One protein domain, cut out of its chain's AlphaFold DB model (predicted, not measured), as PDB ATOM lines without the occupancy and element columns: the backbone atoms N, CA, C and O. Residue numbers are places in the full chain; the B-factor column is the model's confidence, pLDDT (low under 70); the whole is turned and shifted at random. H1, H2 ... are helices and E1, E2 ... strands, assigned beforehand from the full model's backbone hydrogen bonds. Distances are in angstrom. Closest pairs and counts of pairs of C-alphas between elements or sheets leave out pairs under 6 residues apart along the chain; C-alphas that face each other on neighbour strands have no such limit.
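AT A GLANCE: This is residues 24 to 157 of the 179 residues of an uncharacterized protein of Euryarchaeota archaeon (UniProt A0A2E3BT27). Two strongly twisted sheets stand partly face to face as a sandwich: a branched sheet of seven strands, E2, E3, E5, E6, E7, E8 and E10, and a sheet of four in the order E1, E11, E4, E9. They form a jelly roll, one long hairpin wound over both sheets in nested antiparallel pairs, E3 with E10, E4 with E9, E5 with E8 and E6 with E7; H2 packs on the branched sheet, and residues 36 to 49 loop out at one end of the long axis. The printed part has 134 residues with two named helices and eleven named strands, along the chain E1 E2 E3 H1 E4 E5 H2 E6 E7 E8 E9 E10 E11; it is mostly strand, and neighbour strands are antiparallel. It is compact, with a radius of gyration of the C-alphas of 15.1 A, yet elongated, spanning 50 by 30 by 25 A.

HOW THE PARTS SIT: In the branched sheet E10, residues 129 to 137, has E5, residues 81 to 87, on one side, and E2, residues 50 to 54, and E3, residues 58 to 60, on the other side. N 84 and O 134, N 52 and O 135, and N 58 and O 131 are each 2.8 A apart, within hydrogen-bond range. E5 also neighbours edge strand E8, residues 111 to 114 (N 85 and O 113, 2.9 A). E2 also neighbours E7, residues 101 to 105 (N 51 and O 104, 2.8 A), which forms a hairpin with edge strand E6, residues 95 to 98 (N 95 and O 103, 2.9 A). H2, residues 88 to 93, is on this sheet at a height of 5.0 A, over none of its strands; its closest C-alphas to E10 are Ala 88 and Leu 131, 4.7 A. In the other sheet E11, residues 144 to 156, neighbours E1, residues 24 to 35 (N 26 and O 152, 3.0 A), and E4, residues 68 to 75 (N 71 and O 153, 2.8 A); E4 neighbours E9, residues 121 to 125 (N 72 and O 124, 2.8 A). The sheets' facing parts are 9.8 A centre to centre, their best planes 36 degrees apart. H1, residues 62 to 67, only grazes the four-stranded sheet. Every O i to N i+4 pair is within range in H1; in H2 0 of 2 are, but 3 of 3 O i to N i+3 pairs.

IN THESE COORDINATES: E11 runs 37.9 A from C-alpha 144 (55.921, -54.326, 35.940) to C-alpha 156 (25.178, -39.112, 52.172). E1 starts at (26.628, -41.427, 42.807), spans 31.8 A and bends by 51 degrees at residue 32. E10 spans 26.0 A, E4 22.5 A and E5 20.1 A.

THE WHOLE: The C-alphas farthest apart, Ser 43 and Leu 156, are 49.9 A apart. The printed part has no cut, and E1 to E2 is its one long link. Mean pLDDT of the printed part is 83.8; residues 36 to 48 and 139 to 143 are under 70.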
ATOM      1  N   TYR A  24      25.992 -41.640  44.097       91.31
ATOM      2  CA  TYR A  24      26.628 -41.427  42.807       91.31
ATOM      3  C   TYR A  24      27.827 -42.350  42.705       91.31
ATOM      4  O   TYR A  24      28.648 -42.394  43.618       91.31
ATOM      5  N   SER A  25      27.931 -43.075  41.602       94.25
ATOM      6  CA  SER A  25      29.098 -43.893  41.299       94.25
ATOM      7  C   SER A  25      29.752 -43.425  40.013       94.25
ATOM      8  O   SER A  25      29.076 -42.915  39.116       94.25
ATOM      9  N   GLY A  26      31.057 -43.623  39.926       93.06
ATOM     10  CA  GLY A  26      31.826 -43.308  38.739       93.06
ATOM     11  C   GLY A  26      33.159 -44.030  38.734       93.06
ATOM     12  O   GLY A  26      33.548 -44.674  39.707       93.06
ATOM     13  N   GLU A  27      33.841 -43.891  37.612       93.38
ATOM     14  CA  GLU A  27      35.174 -44.422  37.363       93.38
ATOM     15  C   GLU A  27      36.074 -43.241  37.003       93.38
ATOM     16  O   GLU A  27      35.643 -42.295  36.330       93.38
ATOM     17  N   LEU A  28      37.305 -43.261  37.496       88.69
ATOM     18  CA  LEU A  28      38.341 -42.334  37.065       88.69
ATOM     19  C   LEU A  28      39.097 -42.943  35.877       88.69
ATOM     20  O   LEU A  28      39.130 -44.166  35.735       88.69
ATOM     21  N   PRO A  29      39.707 -42.113  35.011       87.62
ATOM     22  CA  PRO A  29      40.578 -42.618  33.959       87.62
ATOM     23  C   PRO A  29      41.666 -43.527  34.548       87.62
ATOM     24  O   PRO A  29      42.244 -43.159  35.577       87.62
ATOM     25  N   PRO A  30      41.959 -44.675  33.914       81.69
ATOM     26  CA  PRO A  30      42.979 -45.584  34.408       81.69
ATOM     27  C   PRO A  30      44.353 -44.914  34.377       81.69
ATOM     28  O   PRO A  30      44.666 -44.139  33.465       81.69
ATOM     29  N   ILE A  31      45.171 -45.227  35.377       82.31
ATOM     30  CA  ILE A  31      46.525 -44.693  35.528       82.31
ATOM     31  C   ILE A  31      47.503 -45.828  35.254       82.31
ATOM     32  O   ILE A  31      47.455 -46.853  35.920       82.31
ATOM     33  N   SER A  32      48.398 -45.649  34.286       79.81
ATOM     34  CA  SER A  32      49.504 -46.583  34.070       79.81
ATOM     35  C   SER A  32      50.682 -46.156  34.944       79.81
ATOM     36  O   SER A  32      51.086 -44.990  34.903       79.81
ATOM     37  N   ALA A  33      51.192 -47.077  35.758       72.38
ATOM     38  CA  ALA A  33      52.320 -46.850  36.653       72.38
ATOM     39  C   ALA A  33      53.388 -47.922  36.428       72.38
ATOM     40  O   ALA A  33      53.086 -49.113  36.429       72.38
ATOM     41  N   ASP A  34      54.636 -47.486  36.256       72.81
ATOM     42  CA  ASP A  34      55.786 -48.378  36.130       72.81
ATOM     43  C   ASP A  34      56.410 -48.599  37.507       72.81
ATOM     44  O   ASP A  34      56.846 -47.646  38.161       72.81
ATOM     45  N   ILE A  35      56.472 -49.855  37.941       71.62
ATOM     46  CA  ILE A  35      56.940 -50.226  39.274       71.62
ATOM     47  C   ILE A  35      58.278 -50.950  39.146       71.62
ATOM     48  O   ILE A  35      58.386 -51.910  38.380       71.62
ATOM     49  N   PRO A  36      59.334 -50.476  39.832       63.66
ATOM     50  CA  PRO A  36      60.660 -51.065  39.718       63.66
ATOM     51  C   PRO A  36      60.725 -52.462  40.354       63.66
ATOM     52  O   PRO A  36      60.044 -52.749  41.337       63.66
ATOM     53  N   ALA A  37      61.599 -53.314  39.807       64.75
ATOM     54  CA  ALA A  37      61.906 -54.631  40.363       64.75
ATOM     55  C   ALA A  37      62.645 -54.524  41.708       64.75
ATOM     56  O   ALA A  37      63.481 -53.626  41.888       64.75
ATOM     57  N   CYS A  38      62.438 -55.506  42.590       64.38
ATOM     58  CA  CYS A  38      63.209 -55.614  43.835       64.38
ATOM     59  C   CYS A  38      64.718 -55.834  43.598       64.38
ATOM     60  O   CYS A  38      65.538 -55.294  44.336       64.38
ATOM     61  N   ASP A  39      65.113 -56.580  42.557       58.66
ATOM     62  CA  ASP A  39      66.521 -56.877  42.238       58.66
ATOM     63  C   ASP A  39      67.108 -55.878  41.225       58.66
ATOM     64  O   ASP A  39      67.471 -56.208  40.097       58.66
ATOM     65  N   SER A  40      67.161 -54.601  41.604       53.31
ATOM     66  CA  SER A  40      67.740 -53.537  40.767       53.31
ATOM     67  C   SER A  40      69.235 -53.286  41.041       53.31
ATOM     68  O   SER A  40      69.827 -52.364  40.476       53.31
ATOM     69  N   GLY A  41      69.883 -54.107  41.880       49.38
ATOM     70  CA  GLY A  41      71.329 -54.039  42.149       49.38
ATOM     71  C   GLY A  41      71.801 -52.783  42.899       49.38
ATOM     72  O   GLY A  41      73.006 -52.537  42.998       49.38
ATOM     73  N   ILE A  42      70.882 -51.982  43.443       52.22
ATOM     74  CA  ILE A  42      71.169 -50.792  44.252       52.22
ATOM     75  C   ILE A  42      71.427 -51.191  45.711       52.22
ATOM     76  O   ILE A  42      70.522 -51.318  46.522       52.22
ATOM     77  N   SER A  43      72.702 -51.386  46.054       47.25
ATOM     78  CA  SER A  43      73.186 -51.992  47.310       47.25
ATOM     79  C   SER A  43      72.936 -51.213  48.623       47.25
ATOM     80  O   SER A  43      73.613 -51.491  49.611       47.25
ATOM     81  N   PHE A  44      72.028 -50.233  48.660       47.25
ATOM     82  CA  PHE A  44      71.812 -49.358  49.830       47.25
ATOM     83  C   PHE A  44      70.354 -49.238  50.299       47.25
ATOM     84  O   PHE A  44      70.125 -48.633  51.344       47.25
ATOM     85  N   LEU A  45      69.390 -49.807  49.574       52.69
ATOM     86  CA  LEU A  45      67.988 -49.889  49.983       52.69
ATOM     87  C   LEU A  45      67.525 -51.322  49.746       52.69
ATOM     88  O   LEU A  45      67.684 -51.831  48.637       52.69
ATOM     89  N   ASP A  46      66.984 -51.970  50.776       59.81
ATOM     90  CA  ASP A  46      66.230 -53.203  50.577       59.81
ATOM     91  C   ASP A  46      64.884 -52.799  49.966       59.81
ATOM     92  O   ASP A  46      63.960 -52.360  50.653       59.81
ATOM     93  N   VAL A  47      64.835 -52.780  48.632       61.06
ATOM     94  CA  VAL A  47      63.715 -52.227  47.849       61.06
ATOM     95  C   VAL A  47      62.417 -52.992  48.122       61.06
ATOM     96  O   VAL A  47      61.336 -52.444  47.959       61.06
ATOM     97  N   CYS A  48      62.532 -54.239  48.576       67.12
ATOM     98  CA  CYS A  48      61.414 -55.107  48.921       67.12
ATOM     99  C   CYS A  48      60.782 -54.765  50.288       67.12
ATOM    100  O   CYS A  48      59.585 -54.973  50.464       67.12
ATOM    101  N   ASP A  49      61.547 -54.180  51.213       75.44
ATOM    102  CA  ASP A  49      61.031 -53.699  52.507       75.44
ATOM    103  C   ASP A  49      60.705 -52.195  52.470       75.44
ATOM    104  O   ASP A  49      60.116 -51.630  53.397       75.44
ATOM    105  N   THR A  50      61.051 -51.531  51.366       81.06
ATOM    106  CA  THR A  50      60.810 -50.106  51.151       81.06
ATOM    107  C   THR A  50      59.541 -49.891  50.342       81.06
ATOM    108  O   THR A  50      59.406 -50.355  49.212       81.06
ATOM    109  N   ALA A  51      58.644 -49.080  50.875       85.75
ATOM    110  CA  ALA A  51      57.509 -48.577  50.139       85.75
ATOM    111  C   ALA A  51      57.798 -47.185  49.568       85.75
ATOM    112  O   ALA A  51      58.415 -46.335  50.217       85.75
ATOM    113  N   ILE A  52      57.302 -46.929  48.364       86.50
ATOM    114  CA  ILE A  52      57.362 -45.622  47.718       86.50
ATOM    115  C   ILE A  52      56.051 -44.893  47.982       86.50
ATOM    116  O   ILE A  52      54.982 -45.293  47.522       86.50
ATOM    117  N   MET A  53      56.135 -43.807  48.733       88.44
ATOM    118  CA  MET A  53      55.017 -42.921  49.024       88.44
ATOM    119  C   MET A  53      55.029 -41.734  48.063       88.44
ATOM    120  O   MET A  53      56.077 -41.144  47.798       88.44
ATOM    121  N   VAL A  54      53.854 -41.351  47.567       87.31
ATOM    122  CA  VAL A  54      53.692 -40.095  46.823       87.31
ATOM    123  C   VAL A  54      53.740 -38.929  47.813       87.31
ATOM    124  O   VAL A  54      53.012 -38.932  48.807       87.31
ATOM    125  N   ASP A  55      54.594 -37.933  47.562       84.38
ATOM    126  CA  ASP A  55      54.743 -36.783  48.466       84.38
ATOM    127  C   ASP A  55      53.459 -35.931  48.512       84.38
ATOM    128  O   ASP A  55      53.045 -35.450  49.572       84.38
ATOM    129  N   GLU A  56      52.748 -35.825  47.389       85.75
ATOM    130  CA  GLU A  56      51.424 -35.205  47.341       85.75
ATOM    131  C   GLU A  56      50.368 -36.089  48.024       85.75
ATOM    132  O   GLU A  56      50.069 -37.203  47.593       85.75
ATOM    133  N   GLY A  57      49.788 -35.568  49.106       86.62
ATOM    134  CA  GLY A  57      48.685 -36.195  49.826       86.62
ATOM    135  C   GLY A  57      47.325 -35.581  49.500       86.62
ATOM    136  O   GLY A  57      47.215 -34.493  48.934       86.62
ATOM    137  N   VAL A  58      46.272 -36.271  49.927       89.25
ATOM    138  CA  VAL A  58      44.888 -35.795  49.868       89.25
ATOM    139  C   VAL A  58      44.410 -35.510  51.284       89.25
ATOM    140  O   VAL A  58      44.453 -36.384  52.145       89.25
ATOM    141  N   SER A  59      43.923 -34.291  51.512       91.69
ATOM    142  CA  SER A  59      43.282 -33.907  52.769       91.69
ATOM    143  C   SER A  59      41.770 -33.928  52.603       91.69
ATOM    144  O   SER A  59      41.211 -33.243  51.738       91.69
ATOM    145  N   VAL A  60      41.104 -34.720  53.434       89.31
ATOM    146  CA  VAL A  60      39.651 -34.837  53.475       89.31
ATOM    147  C   VAL A  60      39.172 -34.213  54.782       89.31
ATOM    148  O   VAL A  60      39.316 -34.826  55.839       89.31
ATOM    149  N   PRO A  61      38.569 -33.011  54.749       90.38
ATOM    150  CA  PRO A  61      38.094 -32.370  55.967       90.38
ATOM    151  C   PRO A  61      37.059 -33.233  56.696       90.38
ATOM    152  O   PRO A  61      36.094 -33.687  56.077       90.38
ATOM    153  N   ASP A  62      37.180 -33.352  58.019       87.88
ATOM    154  CA  ASP A  62      36.251 -34.126  58.863       87.88
ATOM    155  C   ASP A  62      34.789 -33.713  58.662       87.88
ATOM    156  O   ASP A  62      33.873 -34.536  58.672       87.88
ATOM    157  N   VAL A  63      34.554 -32.417  58.423       88.19
ATOM    158  CA  VAL A  63      33.215 -31.899  58.123       88.19
ATOM    159  C   VAL A  63      32.656 -32.564  56.869       88.19
ATOM    160  O   VAL A  63      31.495 -32.956  56.867       88.19
ATOM    161  N   VAL A  64      33.463 -32.742  55.824       87.81
ATOM    162  CA  VAL A  64      33.040 -33.428  54.598       87.81
ATOM    163  C   VAL A  64      32.798 -34.910  54.884       87.81
ATOM    164  O   VAL A  64      31.716 -35.395  54.563       87.81
ATOM    165  N   ALA A  65      33.719 -35.595  55.567       86.94
ATOM    166  CA  ALA A  65      33.572 -37.014  55.925       86.94
ATOM    167  C   ALA A  65      32.342 -37.300  56.815       86.94
ATOM    168  O   ALA A  65      31.717 -38.351  56.722       86.94
ATOM    169  N   SER A  66      31.905 -36.337  57.631       88.50
ATOM    170  CA  SER A  66      30.662 -36.467  58.405       88.50
ATOM    171  C   SER A  66      29.387 -36.371  57.549       88.50
ATOM    172  O   SER A  66      28.312 -36.839  57.950       88.50
ATOM    173  N   LEU A  67      29.490 -35.753  56.366       90.00
ATOM    174  CA  LEU A  67      28.373 -35.520  55.454       90.00
ATOM    175  C   LEU A  67      28.242 -36.616  54.399       90.00
ATOM    176  O   LEU A  67      27.121 -37.024  54.075       90.00
ATOM    177  N   ILE A  68      29.370 -37.091  53.873       90.69
ATOM    178  CA  ILE A  68      29.425 -38.086  52.804       90.69
ATOM    179  C   ILE A  68      30.110 -39.363  53.283       90.69
ATOM    180  O   ILE A  68      31.110 -39.317  53.980       90.69
ATOM    181  N   ALA A  69      29.580 -40.502  52.858       90.00
ATOM    182  CA  ALA A  69      30.280 -41.774  52.885       90.00
ATOM    183  C   ALA A  69      30.708 -42.087  51.449       90.00
ATOM    184  O   ALA A  69      29.857 -42.147  50.555       90.00
ATOM    185  N   ALA A  70      32.010 -42.252  51.229       90.75
ATOM    186  CA  ALA A  70      32.557 -42.644  49.938       90.75
ATOM    187  C   ALA A  70      33.258 -43.995  50.066       90.75
ATOM    188  O   ALA A  70      34.123 -44.158  50.917       90.75
ATOM    189  N   ASP A  71      32.878 -44.936  49.215       92.31
ATOM    190  CA  ASP A  71      33.563 -46.210  49.046       92.31
ATOM    191  C   ASP A  71      34.408 -46.100  47.773       92.31
ATOM    192  O   ASP A  71      33.874 -45.798  46.701       92.31
ATOM    193  N   VAL A  72      35.719 -46.286  47.891       92.31
ATOM    194  CA  VAL A  72      36.682 -46.248  46.788       92.31
ATOM    195  C   VAL A  72      37.225 -47.653  46.588       92.31
ATOM    196  O   VAL A  72      37.631 -48.308  47.543       92.31
ATOM    197  N   ASN A  73      37.230 -48.114  45.349       94.38
ATOM    198  CA  ASN A  73      37.801 -49.387  44.952       94.38
ATOM    199  C   ASN A  73      38.919 -49.118  43.945       94.38
ATOM    200  O   ASN A  73      38.704 -48.413  42.956       94.38
ATOM    201  N   ILE A  74      40.108 -49.630  44.239       91.94
ATOM    202  CA  ILE A  74      41.307 -49.470  43.419       91.94
ATOM    203  C   ILE A  74      41.756 -50.868  43.017       91.94
ATOM    204  O   ILE A  74      41.977 -51.710  43.883       91.94
ATOM    205  N   GLU A  75      41.903 -51.107  41.722       93.06
ATOM    206  CA  GLU A  75      42.321 -52.386  41.150       93.06
ATOM    207  C   GLU A  75      43.545 -52.158  40.269       93.06
ATOM    208  O   GLU A  75      43.588 -51.197  39.512       93.06
ATOM    209  N   TRP A  76      44.556 -53.012  40.374       88.88
ATOM    210  CA  TRP A  76      45.772 -52.939  39.552       88.88
ATOM    211  C   TRP A  76      46.147 -54.282  38.916       88.88
ATOM    212  O   TRP A  76      47.031 -54.332  38.065       88.88
ATOM    213  N   GLY A  77      45.458 -55.365  39.290       80.62
ATOM    214  CA  GLY A  77      45.466 -56.635  38.558       80.62
ATOM    215  C   GLY A  77      46.752 -57.461  38.643       80.62
ATOM    216  O   GLY A  77      46.817 -58.511  38.006       80.62
ATOM    217  N   SER A  78      47.740 -57.027  39.432       81.50
ATOM    218  CA  SER A  78      48.989 -57.752  39.690       81.50
ATOM    219  C   SER A  78      49.109 -58.151  41.163       81.50
ATOM    220  O   SER A  78      48.718 -57.392  42.049       81.50
ATOM    221  N   ASN A  79      49.664 -59.340  41.411       81.19
ATOM    222  CA  ASN A  79      50.009 -59.835  42.751       81.19
ATOM    223  C   ASN A  79      51.485 -59.589  43.105       81.19
ATOM    224  O   ASN A  79      51.901 -59.820  44.240       81.19
ATOM    225  N   ASP A  80      52.273 -59.128  42.135       80.81
ATOM    226  CA  ASP A  80      53.684 -58.794  42.327       80.81
ATOM    227  C   ASP A  80      53.845 -57.354  42.838       80.81
ATOM    228  O   ASP A  80      54.903 -56.929  43.281       80.81
ATOM    229  N   VAL A  81      52.753 -56.594  42.831       84.38
ATOM    230  CA  VAL A  81      52.670 -55.210  43.275       84.38
ATOM    231  C   VAL A  81      51.570 -55.097  44.308       84.38
ATOM    232  O   VAL A  81      50.508 -55.705  44.166       84.38
ATOM    233  N   TRP A  82      51.770 -54.219  45.283       88.12
ATOM    234  CA  TRP A  82      50.706 -53.797  46.173       88.12
ATOM    235  C   TRP A  82      50.583 -52.276  46.242       88.12
ATOM    236  O   TRP A  82      51.557 -51.524  46.142       88.12
ATOM    237  N   VAL A  83      49.346 -51.823  46.442       89.69
ATOM    238  CA  VAL A  83      49.005 -50.428  46.721       89.69
ATOM    239  C   VAL A  83      48.435 -50.355  48.130       89.69
ATOM    240  O   VAL A  83      47.670 -51.220  48.557       89.69
ATOM    241  N   GLY A  84      48.816 -49.323  48.867       92.12
ATOM    242  CA  GLY A  84      48.355 -49.054  50.217       92.12
ATOM    243  C   GLY A  84      47.944 -47.600  50.394       92.12
ATOM    244  O   GLY A  84      48.495 -46.694  49.769       92.12
ATOM    245  N   ILE A  85      46.978 -47.374  51.277       93.00
ATOM    246  CA  ILE A  85      46.597 -46.042  51.750       93.00
ATOM    247  C   ILE A  85      47.026 -45.922  53.206       93.00
ATOM    248  O   ILE A  85      46.703 -46.785  54.023       93.00
ATOM    249  N   VAL A  86      47.735 -44.847  53.537       94.69
ATOM    250  CA  VAL A  86      48.225 -44.581  54.894       94.69
ATOM    251  C   VAL A  86      47.929 -43.142  55.309       94.69
ATOM    252  O   VAL A  86      47.624 -42.279  54.487       94.69
ATOM    253  N   ASP A  87      48.037 -42.883  56.608       94.50
ATOM    254  CA  ASP A  87      47.965 -41.538  57.181       94.50
ATOM    255  C   ASP A  87      49.182 -40.700  56.746       94.50
ATOM    256  O   ASP A  87      50.325 -41.170  56.778       94.50
ATOM    257  N   ALA A  88      48.957 -39.447  56.355       94.38
ATOM    258  CA  ALA A  88      50.009 -38.563  55.861       94.38
ATOM    259  C   ALA A  88      51.147 -38.340  56.873       94.38
ATOM    260  O   ALA A  88      52.263 -38.033  56.443       94.38
ATOM    261  N   LYS A  89      50.910 -38.545  58.178       94.12
ATOM    262  CA  LYS A  89      51.930 -38.430  59.239       94.12
ATOM    263  C   LYS A  89      53.132 -39.356  59.053       94.12
ATOM    264  O   LYS A  89      54.188 -39.102  59.625       94.12
ATOM    265  N   TYR A  90      52.982 -40.454  58.309       94.25
ATOM    266  CA  TYR A  90      54.087 -41.390  58.098       94.25
ATOM    267  C   TYR A  90      55.183 -40.803  57.207       94.25
ATOM    268  O   TYR A  90      56.332 -41.209  57.338       94.25
ATOM    269  N   ALA A  91      54.875 -39.787  56.393       91.94
ATOM    270  CA  ALA A  91      55.868 -39.104  55.566       91.94
ATOM    271  C   ALA A  91      57.021 -38.487  56.370       91.94
ATOM    272  O   ALA A  91      58.147 -38.466  55.885       91.94
ATOM    273  N   ASP A  92      56.772 -38.043  57.609       91.12
ATOM    274  CA  ASP A  92      57.804 -37.458  58.478       91.12
ATOM    275  C   ASP A  92      58.904 -38.468  58.862       91.12
ATOM    276  O   ASP A  92      59.970 -38.085  59.344       91.12
ATOM    277  N   GLN A  93      58.637 -39.764  58.676       89.62
ATOM    278  CA  GLN A  93      59.548 -40.870  58.976       89.62
ATOM    279  C   GLN A  93      60.257 -41.396  57.719       89.62
ATOM    280  O   GLN A  93      61.127 -42.261  57.825       89.62
ATOM    281  N   CYS A  94      59.892 -40.888  56.541       89.62
ATOM    282  CA  CYS A  94      60.423 -41.331  55.262       89.62
ATOM    283  C   CYS A  94      61.620 -40.482  54.820       89.62
ATOM    284  O   CYS A  94      61.818 -39.345  55.252       89.62
ATOM    285  N   ILE A  95      62.427 -41.044  53.927       89.06
ATOM    286  CA  ILE A  95      63.567 -40.364  53.313       89.06
ATOM    287  C   ILE A  95      63.105 -39.767  51.983       89.06
ATOM    288  O   ILE A  95      62.406 -40.429  51.219       89.06
ATOM    289  N   ASP A  96      63.511 -38.533  51.682       86.06
ATOM    290  CA  ASP A  96      63.253 -37.924  50.374       86.06
ATOM    291  C   ASP A  96      63.950 -38.730  49.264       86.06
ATOM    292  O   ASP A  96      65.182 -38.797  49.200       86.06
ATOM    293  N   GLY A  97      63.147 -39.371  48.410       74.94
ATOM    294  CA  GLY A  97      63.601 -40.140  47.252       74.94
ATOM    295  C   GLY A  97      63.819 -39.275  46.008       74.94
ATOM    296  O   GLY A  97      64.342 -39.760  45.000       74.94
ATOM    297  N   GLY A  98      63.455 -37.990  46.073       76.94
ATOM    298  CA  GLY A  98      63.463 -37.063  44.953       76.94
ATOM    299  C   GLY A  98      62.264 -37.240  44.017       76.94
ATOM    300  O   GLY A  98      61.503 -38.202  44.089       76.94
ATOM    301  N   ASN A  99      62.090 -36.281  43.102       82.44
ATOM    302  CA  ASN A  99      61.024 -36.276  42.089       82.44
ATOM    303  C   ASN A  99      59.585 -36.387  42.644       82.44
ATOM    304  O   ASN A  99      58.699 -36.838  41.926       82.44
ATOM    305  N   GLY A 100      59.345 -35.950  43.886       81.06
ATOM    306  CA  GLY A 100      58.014 -35.987  44.509       81.06
ATOM    307  C   GLY A 100      57.646 -37.335  45.136       81.06
ATOM    308  O   GLY A 100      56.461 -37.612  45.324       81.06
ATOM    309  N   TYR A 101      58.640 -38.167  45.457       83.31
ATOM    310  CA  TYR A 101      58.448 -39.455  46.118       83.31
ATOM    311  C   TYR A 101      59.268 -39.559  47.402       83.31
ATOM    312  O   TYR A 101      60.384 -39.044  47.492       83.31
ATOM    313  N   LEU A 102      58.729 -40.286  48.376       88.12
ATOM    314  CA  LEU A 102      59.382 -40.595  49.641       88.12
ATOM    315  C   LEU A 102      59.612 -42.106  49.744       88.12
ATOM    316  O   LEU A 102      58.731 -42.898  49.411       88.12
ATOM    317  N   ALA A 103      60.790 -42.500  50.215       87.69
ATOM    318  CA  ALA A 103      61.130 -43.882  50.525       87.69
ATOM    319  C   ALA A 103      60.846 -44.150  52.008       87.69
ATOM    320  O   ALA A 103      61.467 -43.545  52.889       87.69
ATOM    321  N   CYS A 104      59.895 -45.035  52.275       88.44
ATOM    322  CA  CYS A 104      59.397 -45.348  53.607       88.44
ATOM    323  C   CYS A 104      59.679 -46.812  53.940       88.44
ATOM    324  O   CYS A 104      59.489 -47.683  53.101       88.44
ATOM    325  N   ASP A 105      60.075 -47.094  55.175       88.94
ATOM    326  CA  ASP A 105      60.119 -48.470  55.671       88.94
ATOM    327  C   ASP A 105      58.684 -48.976  55.885       88.94
ATOM    328  O   ASP A 105      57.892 -48.355  56.607       88.94
ATOM    329  N   THR A 106      58.350 -50.081  55.220       88.38
ATOM    330  CA  THR A 106      57.008 -50.674  55.216       88.38
ATOM    331  C   THR A 106      56.559 -51.081  56.618       88.38
ATOM    332  O   THR A 106      55.384 -50.911  56.951       88.38
ATOM    333  N   GLU A 107      57.477 -51.546  57.472       88.12
ATOM    334  CA  GLU A 107      57.158 -52.028  58.823       88.12
ATOM    335  C   GLU A 107      56.730 -50.899  59.777       88.12
ATOM    336  O   GLU A 107      56.042 -51.141  60.772       88.12
ATOM    337  N   ASN A 108      57.092 -49.650  59.467       90.31
ATOM    338  CA  ASN A 108      56.785 -48.488  60.307       90.31
ATOM    339  C   ASN A 108      55.412 -47.865  60.011       90.31
ATOM    340  O   ASN A 108      55.033 -46.870  60.639       90.31
ATOM    341  N   MET A 109      54.656 -48.426  59.066       91.62
ATOM    342  CA  MET A 109      53.379 -47.878  58.620       91.62
ATOM    343  C   MET A 109      52.197 -48.751  59.021       91.62
ATOM    344  O   MET A 109      52.262 -49.975  59.084       91.62
ATOM    345  N   VAL A 110      51.062 -48.088  59.249       93.69
ATOM    346  CA  VAL A 110      49.768 -48.756  59.399       93.69
ATOM    347  C   VAL A 110      48.922 -48.424  58.184       93.69
ATOM    348  O   VAL A 110      48.589 -47.258  57.954       93.69
ATOM    349  N   PHE A 111      48.566 -49.464  57.436       93.50
ATOM    350  CA  PHE A 111      47.713 -49.376  56.260       93.50
ATOM    351  C   PHE A 111      46.250 -49.234  56.675       93.50
ATOM    352  O   PHE A 111      45.707 -50.053  57.413       93.50
ATOM    353  N   LEU A 112      45.615 -48.167  56.196       92.94
ATOM    354  CA  LEU A 112      44.175 -47.943  56.320       92.94
ATOM    355  C   LEU A 112      43.403 -48.835  55.340       92.94
ATOM    356  O   LEU A 112      42.286 -49.257  55.630       92.94
ATOM    357  N   ALA A 113      44.013 -49.117  54.188       93.75
ATOM    358  CA  ALA A 113      43.551 -50.080  53.200       93.75
ATOM    359  C   ALA A 113      44.727 -50.556  52.338       93.75
ATOM    360  O   ALA A 113      45.701 -49.819  52.159       93.75
ATOM    361  N   GLY A 114      44.608 -51.758  51.774       92.62
ATOM    362  CA  GLY A 114      45.656 -52.366  50.956       92.62
ATOM    363  C   GLY A 114      46.889 -52.760  51.776       92.62
ATOM    364  O   GLY A 114      46.754 -53.222  52.908       92.62
ATOM    365  N   GLY A 115      48.076 -52.544  51.207       90.88
ATOM    366  CA  GLY A 115      49.363 -52.910  51.809       90.88
ATOM    367  C   GLY A 115      49.925 -54.238  51.280       90.88
ATOM    368  O   GLY A 115      49.344 -54.807  50.360       90.88
ATOM    369  N   PRO A 116      51.032 -54.745  51.854       88.44
ATOM    370  CA  PRO A 116      51.780 -55.896  51.328       88.44
ATOM    371  C   PRO A 116      50.979 -57.189  51.145       88.44
ATOM    372  O   PRO A 116      51.318 -58.003  50.294       88.44
ATOM    373  N   ASP A 117      49.912 -57.368  51.926       87.94
ATOM    374  CA  ASP A 117      49.037 -58.543  51.866       87.94
ATOM    375  C   ASP A 117      47.898 -58.403  50.831       87.94
ATOM    376  O   ASP A 117      47.050 -59.290  50.717       87.94
ATOM    377  N   ALA A 118      47.809 -57.274  50.119       87.94
ATOM    378  CA  ALA A 118      46.744 -57.016  49.156       87.94
ATOM    379  C   ALA A 118      47.036 -57.661  47.794       87.94
ATOM    380  O   ALA A 118      48.084 -57.438  47.194       87.94
ATOM    381  N   GLU A 119      46.059 -58.399  47.268       85.62
ATOM    382  CA  GLU A 119      46.166 -59.118  45.996       85.62
ATOM    383  C   GLU A 119      45.416 -58.361  44.891       85.62
ATOM    384  O   GLU A 119      44.195 -58.481  44.742       85.62
ATOM    385  N   GLY A 120      46.134 -57.525  44.136       86.62
ATOM    386  CA  GLY A 120      45.634 -56.889  42.910       86.62
ATOM    387  C   GLY A 120      44.508 -55.863  43.072       86.62
ATOM    388  O   GLY A 120      44.091 -55.273  42.070       86.62
ATOM    389  N   SER A 121      43.995 -55.648  44.287       92.00
ATOM    390  CA  SER A 121      42.904 -54.715  44.571       92.00
ATOM    391  C   SER A 121      42.826 -54.305  46.044       92.00
ATOM    392  O   SER A 121      43.289 -55.013  46.940       92.00
ATOM    393  N   LEU A 122      42.194 -53.160  46.304       92.94
ATOM    394  CA  LEU A 122      41.767 -52.734  47.632       92.94
ATOM    395  C   LEU A 122      40.416 -52.024  47.560       92.94
ATOM    396  O   LEU A 122      40.106 -51.317  46.602       92.94
ATOM    397  N   THR A 123      39.642 -52.149  48.634       92.62
ATOM    398  CA  THR A 123      38.458 -51.324  48.877       92.62
ATOM    399  C   THR A 123      38.667 -50.523  50.152       92.62
ATOM    400  O   THR A 123      39.095 -51.059  51.174       92.62
ATOM    401  N   TRP A 124      38.343 -49.238  50.097       92.00
ATOM    402  CA  TRP A 124      38.556 -48.299  51.182       92.00
ATOM    403  C   TRP A 124      37.339 -47.392  51.362       92.00
ATOM    404  O   TRP A 124      36.861 -46.777  50.407       92.00
ATOM    405  N   SER A 125      36.843 -47.294  52.595       89.88
ATOM    406  CA  SER A 125      35.801 -46.337  52.967       89.88
ATOM    407  C   SER A 125      36.442 -45.069  53.533       89.88
ATOM    408  O   SER A 125      37.273 -45.115  54.437       89.88
ATOM    409  N   LEU A 126      36.058 -43.929  52.972       85.44
ATOM    410  CA  LEU A 126      36.612 -42.615  53.275       85.44
ATOM    411  C   LEU A 126      36.097 -42.095  54.626       85.44
ATOM    412  O   LEU A 126      34.951 -41.658  54.718       85.44
ATOM    413  N   ASP A 127      36.972 -42.078  55.633       81.69
ATOM    414  CA  ASP A 127      36.649 -41.653  57.008       81.69
ATOM    415  C   ASP A 127      37.138 -40.233  57.367       81.69
ATOM    416  O   ASP A 127      36.941 -39.767  58.490       81.69
ATOM    417  N   GLY A 128      37.717 -39.503  56.408       84.25
ATOM    418  CA  GLY A 128      38.337 -38.196  56.654       84.25
ATOM    419  C   GLY A 128      39.807 -38.296  57.063       84.25
ATOM    420  O   GLY A 128      40.331 -39.386  57.288       84.25
ATOM    421  N   GLY A 129      40.477 -37.146  57.127       89.88
ATOM    422  CA  GLY A 129      41.885 -37.029  57.505       89.88
ATOM    423  C   GLY A 129      42.834 -36.756  56.338       89.88
ATOM    424  O   GLY A 129      42.421 -36.560  55.192       89.88
ATOM    425  N   ASP A 130      44.123 -36.722  56.665       94.06
ATOM    426  CA  ASP A 130      45.210 -36.504  55.714       94.06
ATOM    427  C   ASP A 130      45.801 -37.849  55.298       94.06
ATOM    428  O   ASP A 130      46.225 -38.648  56.134       94.06
ATOM    429  N   LEU A 131      45.811 -38.109  53.994       92.69
ATOM    430  CA  LEU A 131      46.045 -39.438  53.447       92.69
ATOM    431  C   LEU A 131      47.084 -39.392  52.339       92.69
ATOM    432  O   LEU A 131      47.142 -38.439  51.557       92.69
ATOM    433  N   ARG A 132      47.872 -40.459  52.240       92.44
ATOM    434  CA  ARG A 132      48.833 -40.660  51.157       92.44
ATOM    435  C   ARG A 132      48.727 -42.067  50.593       92.44
ATOM    436  O   ARG A 132      48.423 -43.021  51.311       92.44
ATOM    437  N   ALA A 133      48.978 -42.163  49.293       90.31
ATOM    438  CA  ALA A 133      49.101 -43.429  48.597       90.31
ATOM    439  C   ALA A 133      50.552 -43.909  48.656       90.31
ATOM    440  O   ALA A 133      51.497 -43.122  48.535       90.31
ATOM    441  N   VAL A 134      50.697 -45.210  48.840       90.25
ATOM    442  CA  VAL A 134      51.967 -45.908  48.947       90.25
ATOM    443  C   VAL A 134      51.925 -47.095  48.002       90.25
ATOM    444  O   VAL A 134      50.903 -47.772  47.902       90.25
ATOM    445  N   VAL A 135      53.024 -47.344  47.307       87.69
ATOM    446  CA  VAL A 135      53.188 -48.504  46.435       87.69
ATOM    447  C   VAL A 135      54.439 -49.260  46.836       87.69
ATOM    448  O   VAL A 135      55.450 -48.658  47.202       87.69
ATOM    449  N   GLY A 136      54.377 -50.576  46.754       82.81
ATOM    450  CA  GLY A 136      55.530 -51.431  46.963       82.81
ATOM    451  C   GLY A 136      55.464 -52.650  46.064       82.81
ATOM    452  O   GLY A 136      54.445 -52.939  45.430       82.81
ATOM    453  N   ASN A 137      56.591 -53.338  45.991       78.00
ATOM    454  CA  ASN A 137      56.710 -54.600  45.288       78.00
ATOM    455  C   ASN A 137      56.516 -55.732  46.311       78.00
ATOM    456  O   ASN A 137      56.861 -55.571  47.487       78.00
ATOM    457  N   SER A 138      55.920 -56.845  45.903       70.38
ATOM    458  CA  SER A 138      55.906 -58.044  46.733       70.38
ATOM    459  C   SER A 138      57.279 -58.725  46.666       70.38
ATOM    460  O   SER A 138      58.111 -58.446  45.798       70.38
ATOM    461  N   LEU A 139      57.576 -59.585  47.640       61.81
ATOM    462  CA  LEU A 139      58.893 -60.207  47.748       61.81
ATOM    463  C   LEU A 139      59.251 -60.988  46.470       61.81
ATOM    464  O   LEU A 139      58.757 -62.093  46.248       61.81
ATOM    465  N   GLY A 140      60.167 -60.431  45.669       57.91
ATOM    466  CA  GLY A 140      60.679 -61.047  44.444       57.91
ATOM    467  C   GLY A 140      59.968 -60.656  43.145       57.91
ATOM    468  O   GLY A 140      60.243 -61.295  42.128       57.91
ATOM    469  N   GLY A 141      59.100 -59.640  43.144       60.66
ATOM    470  CA  GLY A 141      58.442 -59.192  41.919       60.66
ATOM    471  C   GLY A 141      59.388 -58.487  40.940       60.66
ATOM    472  O   GLY A 141      60.349 -57.792  41.308       60.66
ATOM    473  N   GLU A 142      59.122 -58.704  39.652       65.00
ATOM    474  CA  GLU A 142      59.857 -58.092  38.545       65.00
ATOM    475  C   GLU A 142      59.395 -56.643  38.304       65.00
ATOM    476  O   GLU A 142      58.484 -56.131  38.954       65.00
ATOM    477  N   GLN A 143      60.059 -55.945  37.378       65.62
ATOM    478  CA  GLN A 143      59.600 -54.634  36.933       65.62
ATOM    479  C   GLN A 143      58.307 -54.822  36.139       65.62
ATOM    480  O   GLN A 143      58.316 -55.494  35.105       65.62
ATOM    481  N   GLU A 144      57.227 -54.185  36.574       71.88
ATOM    482  CA  GLU A 144      55.921 -54.326  35.940       71.88
ATOM    483  C   GLU A 144      55.265 -52.964  35.712       71.88
ATOM    484  O   GLU A 144      55.369 -52.050  36.530       71.88
ATOM    485  N   SER A 145      54.589 -52.830  34.569       76.06
ATOM    486  CA  SER A 145      53.701 -51.703  34.298       76.06
ATOM    487  C   SER A 145      52.278 -52.128  34.633       76.06
ATOM    488  O   SER A 145      51.721 -53.003  33.966       76.06
ATOM    489  N   VAL A 146      51.698 -51.525  35.667       80.25
ATOM    490  CA  VAL A 146      50.344 -51.842  36.131       80.25
ATOM    491  C   VAL A 146      49.365 -50.764  35.686       80.25
ATOM    492  O   VAL A 146      49.674 -49.571  35.695       80.25
ATOM    493  N   ASN A 147      48.165 -51.187  35.287       84.75
ATOM    494  CA  ASN A 147      47.059 -50.278  35.006       84.75
ATOM    495  C   ASN A 147      46.154 -50.224  36.231       84.75
ATOM    496  O   ASN A 147      45.484 -51.199  36.551       84.75
ATOM    497  N   VAL A 148      46.145 -49.076  36.895       86.88
ATOM    498  CA  VAL A 148      45.352 -48.817  38.089       86.88
ATOM    499  C   VAL A 148      43.987 -48.273  37.679       86.88
ATOM    500  O   VAL A 148      43.877 -47.158  37.162       86.88
ATOM    501  N   GLU A 149      42.945 -49.054  37.922       91.81
ATOM    502  CA  GLU A 149      41.545 -48.688  37.744       91.81
ATOM    503  C   GLU A 149      40.961 -48.228  39.080       91.81
ATOM    504  O   GLU A 149      41.075 -48.907  40.098       91.81
ATOM    505  N   ILE A 150      40.335 -47.048  39.092       90.81
ATOM    506  CA  ILE A 150      39.751 -46.472  40.306       90.81
ATOM    507  C   ILE A 150      38.263 -46.257  40.073       90.81
ATOM    508  O   ILE A 150      37.858 -45.456  39.228       90.81
ATOM    509  N   SER A 151      37.445 -46.928  40.873       94.50
ATOM    510  CA  SER A 151      36.000 -46.725  40.924       94.50
ATOM    511  C   SER A 151      35.589 -46.198  42.290       94.50
ATOM    512  O   SER A 151      36.225 -46.457  43.311       94.50
ATOM    513  N   TYR A 152      34.528 -45.399  42.320       93.56
ATOM    514  CA  TYR A 152      34.032 -44.808  43.554       93.56
ATOM    515  C   TYR A 152      32.514 -44.852  43.629       93.56
ATOM    516  O   TYR A 152      31.805 -44.823  42.619       93.56
ATOM    517  N   LYS A 153      32.009 -44.840  44.860       94.12
ATOM    518  CA  LYS A 153      30.598 -44.657  45.179       94.12
ATOM    519  C   LYS A 153      30.444 -43.709  46.359       94.12
ATOM    520  O   LYS A 153      30.813 -44.039  47.477       94.12
ATOM    521  N   VAL A 154      29.839 -42.550  46.120       92.69
ATOM    522  CA  VAL A 154      29.595 -41.512  47.129       92.69
ATOM    523  C   VAL A 154      28.107 -41.420  47.445       92.69
ATOM    524  O   VAL A 154      27.269 -41.313  46.548       92.69
ATOM    525  N   LYS A 155      27.763 -41.414  48.727       93.38
ATOM    526  CA  LYS A 155      26.399 -41.219  49.243       93.38
ATOM    527  C   LYS A 155      26.432 -40.304  50.464       93.38
ATOM    528  O   LYS A 155      27.481 -40.119  51.070       93.38
ATOM    529  N   LEU A 156      25.292 -39.745  50.856       92.19
ATOM    530  CA  LEU A 156      25.178 -39.112  52.172       92.19
ATOM    531  C   LEU A 156      25.393 -40.148  53.277       92.19
ATOM    532  O   LEU A 156      25.003 -41.312  53.134       92.19
ATOM    533  N   THR A 157      25.951 -39.716  54.406       91.62
ATOM    534  CA  THR A 157      26.042 -40.588  55.579       91.62
ATOM    535  C   THR A 157      24.647 -41.072  55.994       91.62
ATOM    536  O   THR A 157      23.668 -40.320  55.881       91.62
TER     537      THR A 157